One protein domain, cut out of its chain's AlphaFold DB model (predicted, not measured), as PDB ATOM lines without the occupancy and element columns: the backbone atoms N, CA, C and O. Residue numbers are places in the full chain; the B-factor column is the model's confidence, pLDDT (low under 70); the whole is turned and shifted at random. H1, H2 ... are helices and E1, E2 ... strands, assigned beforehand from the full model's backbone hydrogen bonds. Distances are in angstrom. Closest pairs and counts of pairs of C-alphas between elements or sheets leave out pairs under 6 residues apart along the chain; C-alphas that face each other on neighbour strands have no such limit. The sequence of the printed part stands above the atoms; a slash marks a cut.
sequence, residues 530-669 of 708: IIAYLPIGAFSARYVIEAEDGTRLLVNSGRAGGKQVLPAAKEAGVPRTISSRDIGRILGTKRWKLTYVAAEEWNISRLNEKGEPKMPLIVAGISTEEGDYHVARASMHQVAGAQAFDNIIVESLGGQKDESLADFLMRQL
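AT A GLANCE: This is residues 530 to 669 of the 708 residues of an uncharacterized protein of Talaromyces atroroseus (UniProt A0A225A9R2). Two small three-stranded sheets, E1 E2 E3 and E4 E5 E6, lie face to face with their strands crossed, a small sandwich in which E3 comes closest to E4. H1 and H2 cover the face of the first sheet that is turned away from the second, while H5 lies beside the second sheet near E4, with H6 packed on H5. The 140 printed residues hold six named helices and six named strands, in the order E1 E2 E3 H1 H2 H3 E4 E5 E6 H4 H5 H6. Both sheets are antiparallel, in the orders E1 E2 E3 and E4 E5 E6, and the class is mixed, helices and strands. The whole is compact and rounded, with a radius of gyration of the C-alphas of 15.1 A and spans of 42 by 39 by 32 A.

IN THESE COORDINATES: E1, residues 530 to 535, begins at C-alpha 530 (194.805, 172.692, 198.799) and is 13.5 A long. E2, residues 541 to 546, is 15.9 A long, and E3 is residues 552 to 555. H1, residues 557 to 560, and H2, residues 565 to 571, follow; H3 is residues 584 to 587. E4, residues 592 to 599, the longest strand, begins at C-alpha 592 (175.511, 167.341, 209.326), is 20.1 A long and bends by 56 degrees at residue 595. E5, residues 618 to 624, is 19.3 A long and E6, residues 628 to 632, 13.7 A. H4, residues 633 to 640, is 10.7 A long; H5, residues 642 to 652, the longest helix, is 15.5 A; H6, residues 661 to 668, is 10.7 A and ends at C-alpha 668 (187.051, 149.189, 193.425).

HOW THE PARTS SIT: The two sheets form a sandwich, two sheets face to face, their facing parts 9.3 A centre to centre and their strands at 58 degrees. The closest C-alphas of E3 and E4 are those of Leu 553 and Ala 598, 4.7 A apart; those of E1 and E6 are Ala 532 and His 630, 6.7 A. Each sheet is a meander, each strand the antiparallel neighbour of the one before. In the hairpin E1 and E2, N 534 and O 542 are 2.8 A apart, and in the hairpin E2 and E3, N 545 and O 553 are 2.9 A apart. In the hairpin E4 and E5, N 595 and O 621 are 2.8 A apart; in the hairpin E5 and E6, N 622 and O 629 are 2.8 A apart. H1 is on the sheet E1 E2 E3, over E2, at a height of 7.9 A. H2 is on the same face at a height of 9.3 A, over E2 and, only just, E1, with 3 of its C-alphas falling there; it runs across the strands, at 65 degrees to E2 on the local plane. H5 is on the sheet E4 E5 E6 at a height of 8.3 A, but over none of its strands, only just, with 2 C-alphas falling on E4 and 2 on E5. H3 only grazes that sheet with residues 585 to 586, and H4 with residues 633 to 636. H4 and H5 touch only at the corner, about perpendicular at 80 degrees; their closest C-alphas are those of His 637 and Phe 645, 6.7 A. H5 and H6 touch, the same way at a shallow tilt of 30 degrees; their closest C-alphas are those of Asp 646 and Leu 661, 5.6 A. In H2, H5 and H6 every O i to N i+4 pair is within hydrogen-bond range, in H4 2 of 4; H1 and H3 are too short for such a pair.

THE WHOLE: The two C-alphas farthest apart are those of Glu 571 and Asp 658, 42.2 A. The printed part has no cut. The links H2 to H3, 12 residues, and E4 to E5, 18 residues, are long; the C-alphas of residues 600 to 617 lie 6 to 23 A from the mean of all C-alphas. The mean pLDDT of the printed part is 92.1, and no printed residue is under 70.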
ATOM      1  N   ILE A 530     194.900 173.350 197.497       98.25
ATOM      2  CA  ILE A 530     194.805 172.692 198.799       98.25
ATOM      3  C   ILE A 530     193.552 173.208 199.506       98.25
ATOM      4  O   ILE A 530     193.418 174.405 199.752       98.25
ATOM      5  N   ILE A 531     192.635 172.305 199.853       98.06
ATOM      6  CA  ILE A 531     191.384 172.654 200.546       98.06
ATOM      7  C   ILE A 531     191.421 172.344 202.044       98.06
ATOM      8  O   ILE A 531     190.675 172.956 202.796       98.06
ATOM      9  N   ALA A 532     192.283 171.422 202.480       98.38
ATOM     10  CA  ALA A 532     192.524 171.129 203.891       98.38
ATOM     11  C   ALA A 532     193.882 170.445 204.090       98.38
ATOM     12  O   ALA A 532     194.420 169.852 203.151       98.38
ATOM     13  N   TYR A 533     194.414 170.449 205.315       97.88
ATOM     14  CA  TYR A 533     195.591 169.644 205.663       97.88
ATOM     15  C   TYR A 533     195.433 168.883 206.989       97.88
ATOM     16  O   TYR A 533     194.889 169.399 207.966       97.88
ATOM     17  N   LEU A 534     195.937 167.650 207.021       96.94
ATOM     18  CA  LEU A 534     196.016 166.768 208.184       96.94
ATOM     19  C   LEU A 534     197.469 166.725 208.680       96.94
ATOM     20  O   LEU A 534     198.308 166.142 207.991       96.94
ATOM     21  N   PRO A 535     197.802 167.328 209.832       94.31
ATOM     22  CA  PRO A 535     199.161 167.269 210.361       94.31
ATOM     23  C   PRO A 535     199.504 165.846 210.816       94.31
ATOM     24  O   PRO A 535     198.729 165.226 211.541       94.31
ATOM     25  N   ILE A 536     200.668 165.357 210.388       91.06
ATOM     26  CA  ILE A 536     201.265 164.077 210.818       91.06
ATOM     27  C   ILE A 536     202.469 164.321 211.752       91.06
ATOM     28  O   ILE A 536     202.982 163.400 212.367       91.06
ATOM     29  N   GLY A 537     202.874 165.579 211.924       87.38
ATOM     30  CA  GLY A 537     203.902 166.011 212.865       87.38
ATOM     31  C   GLY A 537     204.090 167.525 212.786       87.38
ATOM     32  O   GLY A 537     203.265 168.230 212.198       87.38
ATOM     33  N   ALA A 538     205.196 168.035 213.330       80.44
ATOM     34  CA  ALA A 538     205.494 169.471 213.321       80.44
ATOM     35  C   ALA A 538     205.718 170.040 211.902       80.44
ATOM     36  O   ALA A 538     205.339 171.178 211.617       80.44
ATOM     37  N   PHE A 539     206.292 169.239 210.994       79.19
ATOM     38  CA  PHE A 539     206.728 169.686 209.658       79.19
ATOM     39  C   PHE A 539     206.145 168.878 208.493       79.19
ATOM     40  O   PHE A 539     206.497 169.123 207.337       79.19
ATOM     41  N   SER A 540     205.286 167.899 208.774       89.56
ATOM     42  CA  SER A 540     204.691 167.028 207.764       89.56
ATOM     43  C   SER A 540     203.171 167.029 207.877       89.56
ATOM     44  O   SER A 540     202.584 167.066 208.961       89.56
ATOM     45  N   ALA A 541     202.521 166.996 206.721       96.12
ATOM     46  CA  ALA A 541     201.076 166.892 206.626       96.12
ATOM     47  C   ALA A 541     200.665 166.025 205.431       96.12
ATOM     48  O   ALA A 541     201.437 165.786 204.492       96.12
ATOM     49  N   ARG A 542     199.425 165.548 205.465       97.31
ATOM     50  CA  ARG A 542     198.691 165.146 204.265       97.31
ATOM     51  C   ARG A 542     197.817 166.308 203.828       97.31
ATOM     52  O   ARG A 542     197.293 167.031 204.670       97.31
ATOM     53  N   TYR A 543     197.652 166.477 202.530       97.94
ATOM     54  CA  TYR A 543     196.905 167.590 201.958       97.94
ATOM     55  C   TYR A 543     195.712 167.038 201.209       97.94
ATOM     56  O   TYR A 543     195.870 166.155 200.369       97.94
ATOM     57  N   VAL A 544     194.524 167.547 201.512       98.19
ATOM     58  CA  VAL A 544     193.375 167.340 200.642       98.19
ATOM     59  C   VAL A 544     193.497 168.355 199.521       98.19
ATOM     60  O   VAL A 544     193.438 169.562 199.769       98.19
ATOM     61  N   ILE A 545     193.683 167.859 198.308       98.00
ATOM     62  CA  ILE A 545     193.779 168.674 197.103       98.00
ATOM     63  C   ILE A 545     192.511 168.530 196.273       98.00
ATOM     64  O   ILE A 545     191.883 167.473 196.281       98.00
ATOM     65  N   GLU A 546     192.133 169.593 195.578       97.56
ATOM     66  CA  GLU A 546     191.044 169.622 194.606       97.56
ATOM     67  C   GLU A 546     191.661 169.728 193.208       97.56
ATOM     68  O   GLU A 546     192.337 170.711 192.890       97.56
ATOM     69  N   ALA A 547     191.482 168.677 192.408       91.88
ATOM     70  CA  ALA A 547     191.926 168.634 191.023       91.88
ATOM     71  C   ALA A 547     191.006 169.481 190.125       91.88
ATOM     72  O   ALA A 547     189.926 169.910 190.533       91.88
ATOM     73  N   GLU A 548     191.425 169.718 188.879       90.94
ATOM     74  CA  GLU A 548     190.673 170.547 187.923       90.94
ATOM     75  C   GLU A 548     189.271 169.998 187.604       90.94
ATOM     76  O   GLU A 548     188.357 170.767 187.313       90.94
ATOM     77  N   ASP A 549     189.083 168.680 187.690       90.50
ATOM     78  CA  ASP A 549     187.794 168.004 187.496       90.50
ATOM     79  C   ASP A 549     186.895 168.019 188.750       90.50
ATOM     80  O   ASP A 549     185.799 167.456 188.742       90.50
ATOM     81  N   GLY A 550     187.342 168.672 189.829       92.81
ATOM     82  CA  GLY A 550     186.658 168.733 191.118       92.81
ATOM     83  C   GLY A 550     186.850 167.489 191.988       92.81
ATOM     84  O   GLY A 550     186.301 167.433 193.093       92.81
ATOM     85  N   THR A 551     187.619 166.491 191.534       92.06
ATOM     86  CA  THR A 551     187.959 165.335 192.367       92.06
ATOM     87  C   THR A 551     188.863 165.752 193.519       92.06
ATOM     88  O   THR A 551     189.662 166.687 193.420       92.06
ATOM     89  N   ARG A 552     188.703 165.073 194.658       96.75
ATOM     90  CA  ARG A 552     189.438 165.382 195.884       96.75
ATOM     91  C   ARG A 552     190.284 164.195 196.294       96.75
ATOM     92  O   ARG A 552     189.768 163.101 196.495       96.75
ATOM     93  N   LEU A 553     191.582 164.431 196.428       96.19
ATOM     94  CA  LEU A 553     192.573 163.406 196.744       96.19
ATOM     95  C   LEU A 553     193.325 163.799 198.008       96.19
ATOM     96  O   LEU A 553     193.595 164.979 198.228       96.19
ATOM     97  N   LEU A 554     193.678 162.817 198.833       97.12
ATOM     98  CA  LEU A 554     194.582 163.040 199.953       97.12
ATOM     99  C   LEU A 554     195.999 162.691 199.491       97.12
ATOM    100  O   LEU A 554     196.288 161.549 199.151       97.12
ATOM    101  N   VAL A 555     196.897 163.670 199.453       97.00
ATOM    102  CA  VAL A 555     198.274 163.471 198.988       97.00
ATOM    103  C   VAL A 555     199.275 163.656 200.117       97.00
ATOM    104  O   VAL A 555     199.088 164.468 201.028       97.00
ATOM    105  N   ASN A 556     200.363 162.890 200.065       95.50
ATOM    106  CA  ASN A 556     201.458 163.029 201.012       95.50
ATOM    107  C   ASN A 556     202.297 164.289 200.755       95.50
ATOM    108  O   ASN A 556     202.255 164.886 199.679       95.50
ATOM    109  N   SER A 557     203.081 164.692 201.760       93.81
ATOM    110  CA  SER A 557     203.965 165.856 201.636       93.81
ATOM    111  C   SER A 557     204.944 165.724 200.473       93.81
ATOM    112  O   SER A 557     205.184 166.716 199.800       93.81
ATOM    113  N   GLY A 558     205.459 164.524 200.179       91.38
ATOM    114  CA  GLY A 558     206.350 164.299 199.036       91.38
ATOM    115  C   GLY A 558     205.709 164.702 197.706       91.38
ATOM    116  O   GLY A 558     206.275 165.513 196.973       91.38
ATOM    117  N   ARG A 559     204.489 164.220 197.444       93.19
ATOM    118  CA  ARG A 559     203.702 164.550 196.248       93.19
ATOM    119  C   ARG A 559     203.228 166.002 196.242       93.19
ATOM    120  O   ARG A 559     203.160 166.606 195.186       93.19
ATOM    121  N   ALA A 560     202.938 166.598 197.392       93.94
ATOM    122  CA  ALA A 560     202.487 167.987 197.428       93.94
ATOM    123  C   ALA A 560     203.603 169.002 197.098       93.94
ATOM    124  O   ALA A 560     203.303 170.123 196.690       93.94
ATOM    125  N   GLY A 561     204.883 168.639 197.265       92.38
ATOM    126  CA  GLY A 561     206.024 169.553 197.076       92.38
ATOM    127  C   GLY A 561     207.007 169.632 198.252       92.38
ATOM    128  O   GLY A 561     207.878 170.497 198.272       92.38
ATOM    129  N   GLY A 562     206.896 168.733 199.226       90.94
ATOM    130  CA  GLY A 562     207.777 168.612 200.386       90.94
ATOM    131  C   GLY A 562     207.401 169.533 201.550       90.94
ATOM    132  O   GLY A 562     206.263 169.978 201.689       90.94
ATOM    133  N   LYS A 563     208.391 169.817 202.409       88.94
ATOM    134  CA  LYS A 563     208.224 170.591 203.657       88.94
ATOM    135  C   LYS A 563     207.723 172.031 203.437       88.94
ATOM    136  O   LYS A 563     207.151 172.615 204.348       88.94
ATOM    137  N   GLN A 564     207.916 172.603 202.245       93.00
ATOM    138  CA  GLN A 564     207.568 174.003 201.954       93.00
ATOM    139  C   GLN A 564     206.060 174.249 201.783       93.00
ATOM    140  O   GLN A 564     205.606 175.384 201.887       93.00
ATOM    141  N   VAL A 565     205.275 173.194 201.559       95.62
ATOM    142  CA  VAL A 565     203.837 173.314 201.280       95.62
ATOM    143  C   VAL A 565     203.035 173.635 202.543       95.62
ATOM    144  O   VAL A 565     202.040 174.346 202.467       95.62
ATOM    145  N   LEU A 566     203.466 173.162 203.718       95.56
ATOM    146  CA  LEU A 566     202.729 173.380 204.966       95.56
ATOM    147  C   LEU A 566     202.704 174.866 205.372       95.56
ATOM    148  O   LEU A 566     201.612 175.368 205.647       95.56
ATOM    149  N   PRO A 567     203.839 175.599 205.378       94.75
ATOM    150  CA  PRO A 567     203.826 177.047 205.575       94.75
ATOM    151  C   PRO A 567     202.957 177.776 204.546       94.75
ATOM    152  O   PRO A 567     202.127 178.587 204.940       94.75
ATOM    153  N   ALA A 568     203.074 177.430 203.258       95.56
ATOM    154  CA  ALA A 568     202.293 178.048 202.183       95.56
ATOM    155  C   ALA A 568     200.776 177.812 202.348       95.56
ATOM    156  O   ALA A 568     199.963 178.709 202.134       95.56
ATOM    157  N   ALA A 569     200.369 176.614 202.775       97.06
ATOM    158  CA  ALA A 569     198.975 176.305 203.082       97.06
ATOM    159  C   ALA A 569     198.469 177.104 204.297       97.06
ATOM    160  O   ALA A 569     197.371 177.657 204.251       97.06
ATOM    161  N   LYS A 570     199.273 177.211 205.365       96.44
ATOM    162  CA  LYS A 570     198.937 178.023 206.547       96.44
ATOM    163  C   LYS A 570     198.805 179.507 206.200       96.44
ATOM    164  O   LYS A 570     197.846 180.135 206.632       96.44
ATOM    165  N   GLU A 571     199.722 180.040 205.395       96.25
ATOM    166  CA  GLU A 571     199.707 181.431 204.927       96.25
ATOM    167  C   GLU A 571     198.434 181.753 204.135       96.25
ATOM    168  O   GLU A 571     197.828 182.803 204.328       96.25
ATOM    169  N   ALA A 572     197.967 180.818 203.305       97.31
ATOM    170  CA  ALA A 572     196.709 180.958 202.576       97.31
ATOM    171  C   ALA A 572     195.448 180.730 203.427       97.31
ATOM    172  O   ALA A 572     194.339 180.775 202.894       97.31
ATOM    173  N   GLY A 573     195.586 180.453 204.728       97.50
ATOM    174  CA  GLY A 573     194.454 180.162 205.604       97.50
ATOM    175  C   GLY A 573     193.753 178.843 205.277       97.50
ATOM    176  O   GLY A 573     192.566 178.695 205.567       97.50
ATOM    177  N   VAL A 574     194.459 177.882 204.670       97.75
ATOM    178  CA  VAL A 574     193.916 176.539 204.436       97.75
ATOM    179  C   VAL A 574     193.554 175.925 205.794       97.75
ATOM    180  O   VAL A 574     194.396 175.893 206.694       97.75
ATOM    181  N   PRO A 575     192.327 175.415 205.976       97.31
ATOM    182  CA  PRO A 575     191.904 174.870 207.253       97.31
ATOM    183  C   PRO A 575     192.638 173.564 207.590       97.31
ATOM    184  O   PRO A 575     192.850 172.681 206.755       97.31
ATOM    185  N   ARG A 576     192.994 173.423 208.868       96.94
ATOM    186  CA  ARG A 576     193.479 172.167 209.447       96.94
ATOM    187  C   ARG A 576     192.304 171.202 209.628       96.94
ATOM    188  O   ARG A 576     191.208 171.627 209.992       96.94
ATOM    189  N   THR A 577     192.528 169.901 209.463       96.25
ATOM    190  CA  THR A 577     191.540 168.895 209.872       96.25
ATOM    191  C   THR A 577     191.294 168.928 211.381       96.25
ATOM    192  O   THR A 577     192.243 169.002 212.165       96.25
ATOM    193  N   ILE A 578     190.035 168.790 211.787       93.31
ATOM    194  CA  ILE A 578     189.602 168.737 213.183       93.31
ATOM    195  C   ILE A 578     190.276 167.575 213.916       93.31
ATOM    196  O   ILE A 578     190.234 166.416 213.484       93.31
ATOM    197  N   SER A 579     190.910 167.909 215.039       85.94
ATOM    198  CA  SER A 579     191.506 166.940 215.950       85.94
ATOM    199  C   SER A 579     190.424 166.228 216.769       85.94
ATOM    200  O   SER A 579     189.301 166.719 216.892       85.94
ATOM    201  N   SER A 580     190.757 165.098 217.396       82.50
ATOM    202  CA  SER A 580     189.855 164.452 218.359       82.50
ATOM    203  C   SER A 580     189.440 165.383 219.507       82.50
ATOM    204  O   SER A 580     188.355 165.220 220.047       82.50
ATOM    205  N   ARG A 581     190.258 166.388 219.859       81.75
ATOM    206  CA  ARG A 581     189.927 167.368 220.909       81.75
ATOM    207  C   ARG A 581     188.857 168.368 220.450       81.75
ATOM    208  O   ARG A 581     188.011 168.768 221.240       81.75
ATOM    209  N   ASP A 582     188.851 168.719 219.165       86.19
ATOM    210  CA  ASP A 582     187.947 169.727 218.591       86.19
ATOM    211  C   ASP A 582     186.638 169.135 218.044       86.19
ATOM    212  O   ASP A 582     185.728 169.872 217.648       86.19
ATOM    213  N   ILE A 583     186.513 167.803 218.041       89.50
ATOM    214  CA  ILE A 583     185.356 167.076 217.501       89.50
ATOM    215  C   ILE A 583     184.037 167.463 218.193       89.50
ATOM    216  O   ILE A 583     182.965 167.357 217.596       89.50
ATOM    217  N   GLY A 584     184.114 167.971 219.432       86.94
ATOM    218  CA  GLY A 584     182.975 168.458 220.211       86.94
ATOM    219  C   GLY A 584     182.130 169.504 219.476       86.94
ATOM    220  O   GLY A 584     180.915 169.542 219.659       86.94
ATOM    221  N   ARG A 585     182.748 170.292 218.582       87.38
ATOM    222  CA  ARG A 585     182.046 171.281 217.745       87.38
ATOM    223  C   ARG A 585     181.078 170.622 216.762       87.38
ATOM    224  O   ARG A 585     179.974 171.105 216.578       87.38
ATOM    225  N   ILE A 586     181.448 169.472 216.198       89.19
ATOM    226  CA  ILE A 586     180.574 168.709 215.295       89.19
ATOM    227  C   ILE A 586     179.513 167.952 216.096       89.19
ATOM    228  O   ILE A 586     178.344 167.947 215.716       89.19
ATOM    229  N   LEU A 587     179.901 167.347 217.223       86.94
ATOM    230  CA  LEU A 587     179.008 166.571 218.093       86.94
ATOM    231  C   LEU A 587     177.819 167.379 218.635       86.94
ATOM    232  O   LEU A 587     176.751 166.813 218.862       86.94
ATOM    233  N   GLY A 588     177.987 168.689 218.831       83.19
ATOM    234  CA  GLY A 588     176.901 169.582 219.244       83.19
ATOM    235  C   GLY A 588     175.825 169.789 218.171       83.19
ATOM    236  O   GLY A 588     174.695 170.170 218.489       83.19
ATOM    237  N   THR A 589     176.140 169.505 216.904       86.12
ATOM    238  CA  THR A 589     175.228 169.731 215.782       86.12
ATOM    239  C   THR A 589     174.298 168.534 215.579       86.12
ATOM    240  O   THR A 589     174.711 167.379 215.507       86.12
ATOM    241  N   LYS A 590     172.989 168.796 215.466       85.69
ATOM    242  CA  LYS A 590     171.984 167.737 215.241       85.69
ATOM    243  C   LYS A 590     171.952 167.233 213.801       85.69
ATOM    244  O   LYS A 590     171.377 166.179 213.534       85.69
ATOM    245  N   ARG A 591     172.468 168.029 212.865       89.75
ATOM    246  CA  ARG A 591     172.413 167.775 211.428       89.75
ATOM    247  C   ARG A 591     173.742 168.142 210.808       89.75
ATOM    248  O   ARG A 591     174.201 169.273 210.923       89.75
ATOM    249  N   TRP A 592     174.307 167.175 210.110       92.88
ATOM    250  CA  TRP A 592     175.511 167.341 209.326       92.88
ATOM    251  C   TRP A 592     175.357 166.571 208.014       92.88
ATOM    252  O   TRP A 592     174.556 165.638 207.913       92.88
ATOM    253  N   LYS A 593     176.091 166.995 206.988       93.88
ATOM    254  CA  LYS A 593     176.084 166.405 205.650       93.88
ATOM    255  C   LYS A 593     177.515 166.150 205.204       93.88
ATOM    256  O   LYS A 593     178.343 167.054 205.248       93.88
ATOM    257  N   LEU A 594     177.785 164.948 204.707       94.44
ATOM    258  CA  LEU A 594     179.044 164.639 204.039       94.44
ATOM    259  C   LEU A 594     179.118 165.392 202.698       94.44
ATOM    260  O   LEU A 594     178.220 165.262 201.863       94.44
ATOM    261  N   THR A 595     180.156 166.204 202.498       96.19
ATOM    262  CA  THR A 595     180.357 166.995 201.271       96.19
ATOM    263  C   THR A 595     181.389 166.392 200.335       96.19
ATOM    264  O   THR A 595     181.269 166.565 199.125       96.19
ATOM    265  N   TYR A 596     182.391 165.694 200.868       96.69
ATOM    266  CA  TYR A 596     183.355 164.931 200.078       96.69
ATOM    267  C   TYR A 596     184.062 163.869 200.916       96.69
ATOM    268  O   TYR A 596     184.088 163.947 202.145       96.69
ATOM    269  N   VAL A 597     184.708 162.935 200.222       96.00
ATOM    270  CA  VAL A 597     185.652 161.969 200.785       96.00
ATOM    271  C   VAL A 597     186.925 162.028 199.952       96.00
ATOM    272  O   VAL A 597     186.860 161.972 198.728       96.00
ATOM    273  N   ALA A 598     188.068 162.178 200.610       96.44
ATOM    274  CA  ALA A 598     189.385 162.145 199.995       96.44
ATOM    275  C   ALA A 598     190.203 161.033 200.654       96.44
ATOM    276  O   ALA A 598     190.451 161.073 201.862       96.44
ATOM    277  N   ALA A 599     190.598 160.042 199.860       95.19
ATOM    278  CA  ALA A 599     191.445 158.940 200.296       95.19
ATOM    279  C   ALA A 599     192.886 159.146 199.817       95.19
ATOM    280  O   ALA A 599     193.123 159.771 198.778       95.19
ATOM    281  N   GLU A 600     193.840 158.646 200.599       94.94
ATOM    282  CA  GLU A 600     195.236 158.533 200.183       94.94
ATOM    283  C   GLU A 600     195.399 157.409 199.156       94.94
ATOM    284  O   GLU A 600     194.584 156.487 199.089       94.94
ATOM    285  N   GLU A 601     196.466 157.487 198.360       91.50
ATOM    286  CA  GLU A 601     196.916 156.363 197.546       91.50
ATOM    287  C   GLU A 601     197.063 155.106 198.412       91.50
ATOM    288  O   GLU A 601     197.765 155.095 199.429       91.50
ATOM    289  N   TRP A 602     196.348 154.050 198.029       91.81
ATOM    290  CA  TRP A 602     196.253 152.854 198.845       91.81
ATOM    291  C   TRP A 602     197.340 151.849 198.478       91.81
ATOM    292  O   TRP A 602     197.238 151.131 197.484       91.81
ATOM    293  N   ASN A 603     198.377 151.778 199.312       88.31
ATOM    294  CA  ASN A 603     199.391 150.735 199.219       88.31
ATOM    295  C   ASN A 603     198.881 149.444 199.890       88.31
ATOM    296  O   ASN A 603     199.012 149.270 201.103       88.31
ATOM    297  N   ILE A 604     198.297 148.550 199.087       89.44
ATOM    298  CA  ILE A 604     197.743 147.262 199.538       89.44
ATOM    299  C   ILE A 604     198.801 146.255 200.006       89.44
ATOM    300  O   ILE A 604     198.449 145.295 200.689       89.44
ATOM    301  N   SER A 605     200.081 146.471 199.682       86.19
ATOM    302  CA  SER A 605     201.186 145.637 200.169       86.19
ATOM    303  C   SER A 605     201.448 145.855 201.663       86.19
ATOM    304  O   SER A 605     202.054 145.010 202.320       86.19
ATOM    305  N   ARG A 606     200.986 146.977 202.237       79.56
ATOM    306  CA  ARG A 606     201.099 147.238 203.677       79.56
ATOM    307  C   ARG A 606     200.023 146.463 204.413       79.56
ATOM    308  O   ARG A 606     198.850 146.798 204.297       79.56
ATOM    309  N   LEU A 607     200.419 145.471 205.202       86.56
ATOM    310  CA  LEU A 607     199.498 144.672 206.003       86.56
ATOM    311  C   LEU A 607     199.406 145.205 207.442       86.56
ATOM    312  O   LEU A 607     200.349 145.792 207.970       86.56
ATOM    313  N   ASN A 608     198.247 145.039 208.072       85.31
ATOM    314  CA  ASN A 608     198.046 145.271 209.499       85.31
ATOM    315  C   ASN A 608     198.511 144.048 210.323       85.31
ATOM    316  O   ASN A 608     198.932 143.032 209.771       85.31
ATOM    317  N   GLU A 609     198.388 144.112 211.651       86.12
ATOM    318  CA  GLU A 609     198.748 143.011 212.569       86.12
ATOM    319  C   GLU A 609     198.001 141.690 212.295       86.12
ATOM    320  O   GLU A 609     198.431 140.627 212.734       86.12
ATOM    321  N   LYS A 610     196.882 141.741 211.561       87.25
ATOM    322  CA  LYS A 610     196.078 140.576 211.167       87.25
ATOM    323  C   LYS A 610     196.447 140.032 209.783       87.25
ATOM    324  O   LYS A 610     195.820 139.079 209.330       87.25
ATOM    325  N   GLY A 611     197.434 140.621 209.107       87.56
ATOM    326  CA  GLY A 611     197.814 140.254 207.743       87.56
ATOM    327  C   GLY A 611     196.859 140.776 206.663       87.56
ATOM    328  O   GLY A 611     196.916 140.306 205.531       87.56
ATOM    329  N   GLU A 612     195.976 141.725 206.983       88.81
ATOM    330  CA  GLU A 612     195.035 142.330 206.029       88.81
ATOM    331  C   GLU A 612     195.591 143.666 205.507       88.81
ATOM    332  O   GLU A 612     196.260 144.370 206.270       88.81
ATOM    333  N   PRO A 613     195.292 144.085 204.262       86.81
ATOM    334  CA  PRO A 613     195.713 145.387 203.748       86.81
ATOM    335  C   PRO A 613     195.308 146.544 204.675       86.81
ATOM    336  O   PRO A 613     194.138 146.736 205.014       86.81
ATOM    337  N   LYS A 614     196.287 147.347 205.091       91.38
ATOM    338  CA  LYS A 614     196.104 148.516 205.951       91.38
ATOM    339  C   LYS A 614     195.296 149.561 205.195       91.38
ATOM    340  O   LYS A 614     195.704 150.001 204.125       91.38
ATOM    341  N   MET A 615     194.165 149.974 205.760       93.19
ATOM    342  CA  MET A 615     193.283 150.978 205.156       93.19
ATOM    343  C   MET A 615     194.030 152.285 204.843       93.19
ATOM    344  O   MET A 615     194.847 152.719 205.667       93.19
ATOM    345  N   PRO A 616     193.731 152.949 203.710       94.44
ATOM    346  CA  PRO A 616     194.332 154.239 203.404       94.44
ATOM    347  C   PRO A 616     193.853 155.291 204.410       94.44
ATOM    348  O   PRO A 616     192.785 155.163 205.025       94.44
ATOM    349  N   LEU A 617     194.626 156.367 204.571       94.25
ATOM    350  CA  LEU A 617     194.139 157.530 205.302       94.25
ATOM    351  C   LEU A 617     192.978 158.158 204.530       94.25
ATOM    352  O   LEU A 617     193.033 158.314 203.311       94.25
ATOM    353  N   ILE A 618     191.923 158.521 205.252       96.06
ATOM    354  CA  ILE A 618     190.714 159.106 204.675       96.06
ATOM    355  C   ILE A 618     190.376 160.379 205.446       96.06
ATOM    356  O   ILE A 618     190.319 160.378 206.680       96.06
ATOM    357  N   VAL A 619     190.134 161.456 204.703       96.38
ATOM    358  CA  VAL A 619     189.618 162.729 205.212       96.38
ATOM    359  C   VAL A 619     188.276 163.014 204.551       96.38
ATOM    360  O   VAL A 619     188.139 162.938 203.332       96.38
ATOM    361  N   ALA A 620     187.290 163.371 205.362       96.56
ATOM    362  CA  ALA A 620     185.952 163.725 204.922       96.56
ATOM    363  C   ALA A 620     185.678 165.216 205.126       96.56
ATOM    364  O   ALA A 620     186.080 165.796 206.136       96.56
ATOM    365  N   GLY A 621     184.957 165.819 204.185       96.88
ATOM    366  CA  GLY A 621     184.330 167.122 204.374       96.88
ATOM    367  C   GLY A 621     182.945 166.971 204.972       96.88
ATOM    368  O   GLY A 621     182.148 166.162 204.495       96.88
ATOM    369  N   ILE A 622     182.644 167.760 205.994       95.88
ATOM    370  CA  ILE A 622     181.373 167.733 206.711       95.88
ATOM    371  C   ILE A 622     180.833 169.147 206.788       95.88
ATOM    372  O   ILE A 622     181.466 170.021 207.363       95.88
ATOM    373  N   SER A 623     179.647 169.352 206.235       95.94
ATOM    374  CA  SER A 623     178.919 170.608 206.346       95.94
ATOM    375  C   SER A 623     177.888 170.508 207.458       95.94
ATOM    376  O   SER A 623     177.134 169.534 207.534       95.94
ATOM    377  N   THR A 624     177.860 171.508 208.323       95.19
ATOM    378  CA  THR A 624     176.898 171.659 209.416       95.19
ATOM    379  C   THR A 624     176.199 173.011 209.295       95.19
ATOM    380  O   THR A 624     176.532 173.821 208.433       95.19
ATOM    381  N   GLU A 625     175.245 173.289 210.179       94.38
ATOM    382  CA  GLU A 625     174.631 174.621 210.266       94.38
ATOM    383  C   GLU A 625     175.631 175.707 210.718       94.38
ATOM    384  O   GLU A 625     175.432 176.881 210.415       94.38
ATOM    385  N   GLU A 626     176.715 175.325 211.405       93.25
ATOM    386  CA  GLU A 626     177.738 176.239 211.936       93.25
ATOM    387  C   GLU A 626     178.910 176.468 210.968       93.25
ATOM    388  O   GLU A 626     179.664 177.429 211.128       93.25
ATOM    389  N   GLY A 627     179.063 175.613 209.953       94.88
ATOM    390  CA  GLY A 627     180.118 175.727 208.949       94.88
ATOM    391  C   GLY A 627     180.577 174.395 208.364       94.88
ATOM    392  O   GLY A 627     180.030 173.330 208.671       94.88
ATOM    393  N   ASP A 628     181.604 174.486 207.516       96.06
ATOM    394  CA  ASP A 628     182.266 173.347 206.888       96.06
ATOM    395  C   ASP A 628     183.513 172.936 207.679       96.06
ATOM    396  O   ASP A 628     184.335 173.761 208.080       96.06
ATOM    397  N   TYR A 629     183.659 171.632 207.872       96.56
ATOM    398  CA  TYR A 629     184.732 171.013 208.630       96.56
ATOM    399  C   TYR A 629     185.410 169.915 207.819       96.56
ATOM    400  O   TYR A 629     184.788 169.244 206.997       96.56
ATOM    401  N   HIS A 630     186.688 169.687 208.103       97.00
ATOM    402  CA  HIS A 630     187.479 168.621 207.496       97.00
ATOM    403  C   HIS A 630     187.902 167.667 208.599       97.00
ATOM    404  O   HIS A 630     188.516 168.097 209.572       97.00
ATOM    405  N   VAL A 631     187.567 166.387 208.493       95.75
ATOM    406  CA  VAL A 631     187.737 165.451 209.607       95.75
ATOM    407  C   VAL A 631     188.414 164.181 209.131       95.75
ATOM    408  O   VAL A 631     188.004 163.573 208.143       95.75
ATOM    409  N   ALA A 632     189.462 163.773 209.841       95.31
ATOM    410  CA  ALA A 632     190.086 162.478 209.617       95.31
ATOM    411  C   ALA A 632     189.135 161.350 210.044       95.31
ATOM    412  O   ALA A 632     188.444 161.465 211.061       95.31
ATOM    413  N   ARG A 633     189.145 160.228 209.316       93.88
ATOM    414  CA  ARG A 633     188.313 159.049 209.617       93.88
ATOM    415  C   ARG A 633     188.420 158.600 211.078       93.88
ATOM    416  O   ARG A 633     187.399 158.365 211.714       93.88
ATOM    417  N   ALA A 634     189.636 158.561 211.631       90.38
ATOM    418  CA  ALA A 634     189.866 158.165 213.022       90.38
ATOM    419  C   ALA A 634     189.118 159.056 214.033       90.38
ATOM    420  O   ALA A 634     188.546 158.550 214.995       90.38
ATOM    421  N   SER A 635     189.059 160.370 213.793       90.75
ATOM    422  CA  SER A 635     188.324 161.306 214.653       90.75
ATOM    423  C   SER A 635     186.807 161.174 214.471       90.75
ATOM    424  O   SER A 635     186.051 161.335 215.425       90.75
ATOM    425  N   MET A 636     186.344 160.816 213.269       84.06
ATOM    426  CA  MET A 636     184.916 160.639 212.974       84.06
ATOM    427  C   MET A 636     184.267 159.453 213.675       84.06
ATOM    428  O   MET A 636     183.057 159.476 213.917       84.06
ATOM    429  N   HIS A 637     185.053 158.455 214.075       87.00
ATOM    430  CA  HIS A 637     184.554 157.354 214.895       87.00
ATOM    431  C   HIS A 637     183.932 157.848 216.211       87.00
ATOM    432  O   HIS A 637     183.044 157.189 216.744       87.00
ATOM    433  N   GLN A 638     184.341 159.024 216.701       85.38
ATOM    434  CA  GLN A 638     183.778 159.647 217.899       85.38
ATOM    435  C   GLN A 638     182.434 160.348 217.635       85.38
ATOM    436  O   GLN A 638     181.662 160.529 218.569       85.38
ATOM    437  N   VAL A 639     182.131 160.721 216.382       80.31
ATOM    438  CA  VAL A 639     180.905 161.457 216.014       80.31
ATOM    439  C   VAL A 639     179.725 160.526 215.779       80.31
ATOM    440  O   VAL A 639     178.646 160.738 216.323       80.31
ATOM    441  N   ALA A 640     179.920 159.504 214.945       81.00
ATOM    442  CA  ALA A 640     178.840 158.622 214.498       81.00
ATOM    443  C   ALA A 640     179.009 157.167 214.968       81.00
ATOM    444  O   ALA A 640     178.117 156.350 214.758       81.00
ATOM    445  N   GLY A 641     180.138 156.831 215.603       85.94
ATOM    446  CA  GLY A 641     180.594 155.451 215.747       85.94
ATOM    447  C   GLY A 641     181.319 154.977 214.484       85.94
ATOM    448  O   GLY A 641     180.978 155.376 213.369       85.94
ATOM    449  N   ALA A 642     182.332 154.122 214.652       84.44
ATOM    450  CA  ALA A 642     183.200 153.695 213.551       84.44
ATOM    451  C   ALA A 642     182.422 153.068 212.380       84.44
ATOM    452  O   ALA A 642     182.555 153.507 211.240       84.44
ATOM    453  N   GLN A 643     181.538 152.111 212.677       89.50
ATOM    454  CA  GLN A 643     180.773 151.391 211.657       89.50
ATOM    455  C   GLN A 643     179.771 152.288 210.919       89.50
ATOM    456  O   GLN A 643     179.654 152.210 209.703       89.50
ATOM    457  N   ALA A 644     179.055 153.168 211.628       89.12
ATOM    458  CA  ALA A 644     178.069 154.030 210.981       89.12
ATOM    459  C   ALA A 644     178.735 155.044 210.041       89.12
ATOM    460  O   ALA A 644     178.200 155.332 208.975       89.12
ATOM    461  N   PHE A 645     179.904 155.568 210.421       89.75
ATOM    462  CA  PHE A 645     180.649 156.483 209.565       89.75
ATOM    463  C   PHE A 645     181.212 155.785 208.325       89.75
ATOM    464  O   PHE A 645     181.073 156.313 207.222       89.75
ATOM    465  N   ASP A 646     181.783 154.591 208.490       94.19
ATOM    466  CA  ASP A 646     182.245 153.778 207.364       94.19
ATOM    467  C   ASP A 646     181.095 153.486 206.391       94.19
ATOM    468  O   ASP A 646     181.250 153.713 205.194       94.19
ATOM    469  N   ASN A 647     179.911 153.121 206.894       93.69
ATOM    470  CA  ASN A 647     178.728 152.905 206.056       93.69
ATOM    471  C   ASN A 647     178.302 154.181 205.313       93.69
ATOM    472  O   ASN A 647     177.934 154.113 204.146       93.69
ATOM    473  N   ILE A 648     178.383 155.356 205.950       92.69
ATOM    474  CA  ILE A 648     178.082 156.643 205.300       92.69
ATOM    475  C   ILE A 648     179.093 156.947 204.186       92.69
ATOM    476  O   ILE A 648     178.697 157.429 203.124       92.69
ATOM    477  N   ILE A 649     180.383 156.651 204.392       93.56
ATOM    478  CA  ILE A 649     181.395 156.764 203.333       93.56
ATOM    479  C   ILE A 649     181.057 155.803 202.190       93.56
ATOM    480  O   ILE A 649     180.994 156.242 201.043       93.56
ATOM    481  N   VAL A 650     180.804 154.528 202.487       94.81
ATOM    482  CA  VAL A 650     180.463 153.504 201.489       94.81
ATOM    483  C   VAL A 650     179.242 153.926 200.674       94.81
ATOM    484  O   VAL A 650     179.322 153.976 199.449       94.81
ATOM    485  N   GLU A 651     178.149 154.325 201.327       93.25
ATOM    486  CA  GLU A 651     176.942 154.830 200.662       93.25
ATOM    487  C   GLU A 651     177.251 156.052 199.779       93.25
ATOM    488  O   GLU A 651     176.775 156.133 198.645       93.25
ATOM    489  N   SER A 652     178.086 156.986 200.251       88.94
ATOM    490  CA  SER A 652     178.459 158.184 199.485       88.94
ATOM    491  C   SER A 652     179.299 157.890 198.241       88.94
ATOM    492  O   SER A 652     179.244 158.645 197.271       88.94
ATOM    493  N   LEU A 653     180.043 156.782 198.257       89.25
ATOM    494  CA  LEU A 653     180.830 156.287 197.131       89.25
ATOM    495  C   LEU A 653     180.023 155.329 196.231       89.25
ATOM    496  O   LEU A 653     180.559 154.812 195.253       89.25
ATOM    497  N   GLY A 654     178.736 155.103 196.527       92.50
ATOM    498  CA  GLY A 654     177.841 154.241 195.749       92.50
ATOM    499  C   GLY A 654     177.881 152.754 196.127       92.50
ATOM    500  O   GLY A 654     177.422 151.915 195.351       92.50
ATOM    501  N   GLY A 655     178.440 152.411 197.288       93.00
ATOM    502  CA  GLY A 655     178.436 151.058 197.847       93.00
ATOM    503  C   GLY A 655     177.132 150.683 198.557       93.00
ATOM    504  O   GLY A 655     176.211 151.492 198.690       93.00
ATOM    505  N   GLN A 656     177.034 149.425 198.994       94.62
ATOM    506  CA  GLN A 656     175.862 148.935 199.729       94.62
ATOM    507  C   GLN A 656     175.981 149.254 201.225       94.62
ATOM    508  O   GLN A 656     177.061 149.183 201.793       94.62
ATOM    509  N   LYS A 657     174.858 149.558 201.887       90.62
ATOM    510  CA  LYS A 657     174.827 149.977 203.301       90.62
ATOM    511  C   LYS A 657     175.459 148.985 204.287       90.62
ATOM    512  O   LYS A 657     175.982 149.402 205.316       90.62
ATOM    513  N   ASP A 658     175.375 147.694 203.978       92.94
ATOM    514  CA  ASP A 658     175.868 146.612 204.836       92.94
ATOM    515  C   ASP A 658     177.277 146.135 204.432       92.94
ATOM    516  O   ASP A 658     177.811 145.196 205.022       92.94
ATOM    517  N   GLU A 659     177.881 146.762 203.419       95.44
ATOM    518  CA  GLU A 659     179.231 146.460 202.947       95.44
ATOM    519  C   GLU A 659     180.262 147.186 203.818       95.44
ATOM    520  O   GLU A 659     180.115 148.373 204.122       95.44
ATOM    521  N   SER A 660     181.323 146.485 204.228       94.62
ATOM    522  CA  SER A 660     182.406 147.131 204.967       94.62
ATOM    523  C   SER A 660     183.182 148.079 204.048       94.62
ATOM    524  O   SER A 660     183.331 147.827 202.851       94.62
ATOM    525  N   LEU A 661     183.727 149.166 204.600       93.75
ATOM    526  CA  LEU A 661     184.525 150.106 203.808       93.75
ATOM    527  C   LEU A 661     185.756 149.437 203.179       93.75
ATOM    528  O   LEU A 661     186.117 149.769 202.054       93.75
ATOM    529  N   ALA A 662     186.376 148.483 203.879       91.94
ATOM    530  CA  ALA A 662     187.504 147.721 203.351       91.94
ATOM    531  C   ALA A 662     187.096 146.885 202.130       91.94
ATOM    532  O   ALA A 662     187.735 146.989 201.085       91.94
ATOM    533  N   ASP A 663     185.999 146.127 202.230       93.44
ATOM    534  CA  ASP A 663     185.498 145.294 201.128       93.44
ATOM    535  C   ASP A 663     185.082 146.146 199.927       93.44
ATOM    536  O   ASP A 663     185.432 145.832 198.786       93.44
ATOM    537  N   PHE A 664     184.396 147.264 200.189       95.12
ATOM    538  CA  PHE A 664     184.004 148.210 199.153       95.12
ATOM    539  C   PHE A 664     185.225 148.739 198.398       95.12
ATOM    540  O   PHE A 664     185.246 148.683 197.170       95.12
ATOM    541  N   LEU A 665     186.256 149.218 199.106       92.94
ATOM    542  CA  LEU A 665     187.475 149.722 198.469       92.94
ATOM    543  C   LEU A 665     188.228 148.611 197.727       92.94
ATOM    544  O   LEU A 665     188.671 148.844 196.603       92.94
ATOM    545  N   MET A 666     188.339 147.406 198.300       90.94
ATOM    546  CA  MET A 666     188.981 146.259 197.636       90.94
ATOM    547  C   MET A 666     188.290 145.922 196.314       90.94
ATOM    548  O   MET A 666     188.954 145.607 195.331       90.94
ATOM    549  N   ARG A 667     186.959 146.033 196.262       92.38
ATOM    550  CA  ARG A 667     186.160 145.808 195.052       92.38
ATOM    551  C   ARG A 667     186.358 146.885 193.983       92.38
ATOM    552  O   ARG A 667     186.148 146.594 192.807       92.38
ATOM    553  N   GLN A 668     186.738 148.106 194.369       90.00
ATOM    554  CA  GLN A 668     187.051 149.189 193.425       90.00
ATOM    555  C   GLN A 668     188.448 149.066 192.813       90.00
ATOM    556  O   GLN A 668     188.722 149.709 191.796       90.00
ATOM    557  N   LEU A 669     189.339 148.267 193.406       86.62
ATOM    558  CA  LEU A 669     190.629 147.999 192.787       86.62
ATOM    559  C   LEU A 669     190.378 147.314 191.441       86.62
ATOM    560  O   LEU A 669     189.537 146.412 191.370       86.62
TER     561      LEU A 669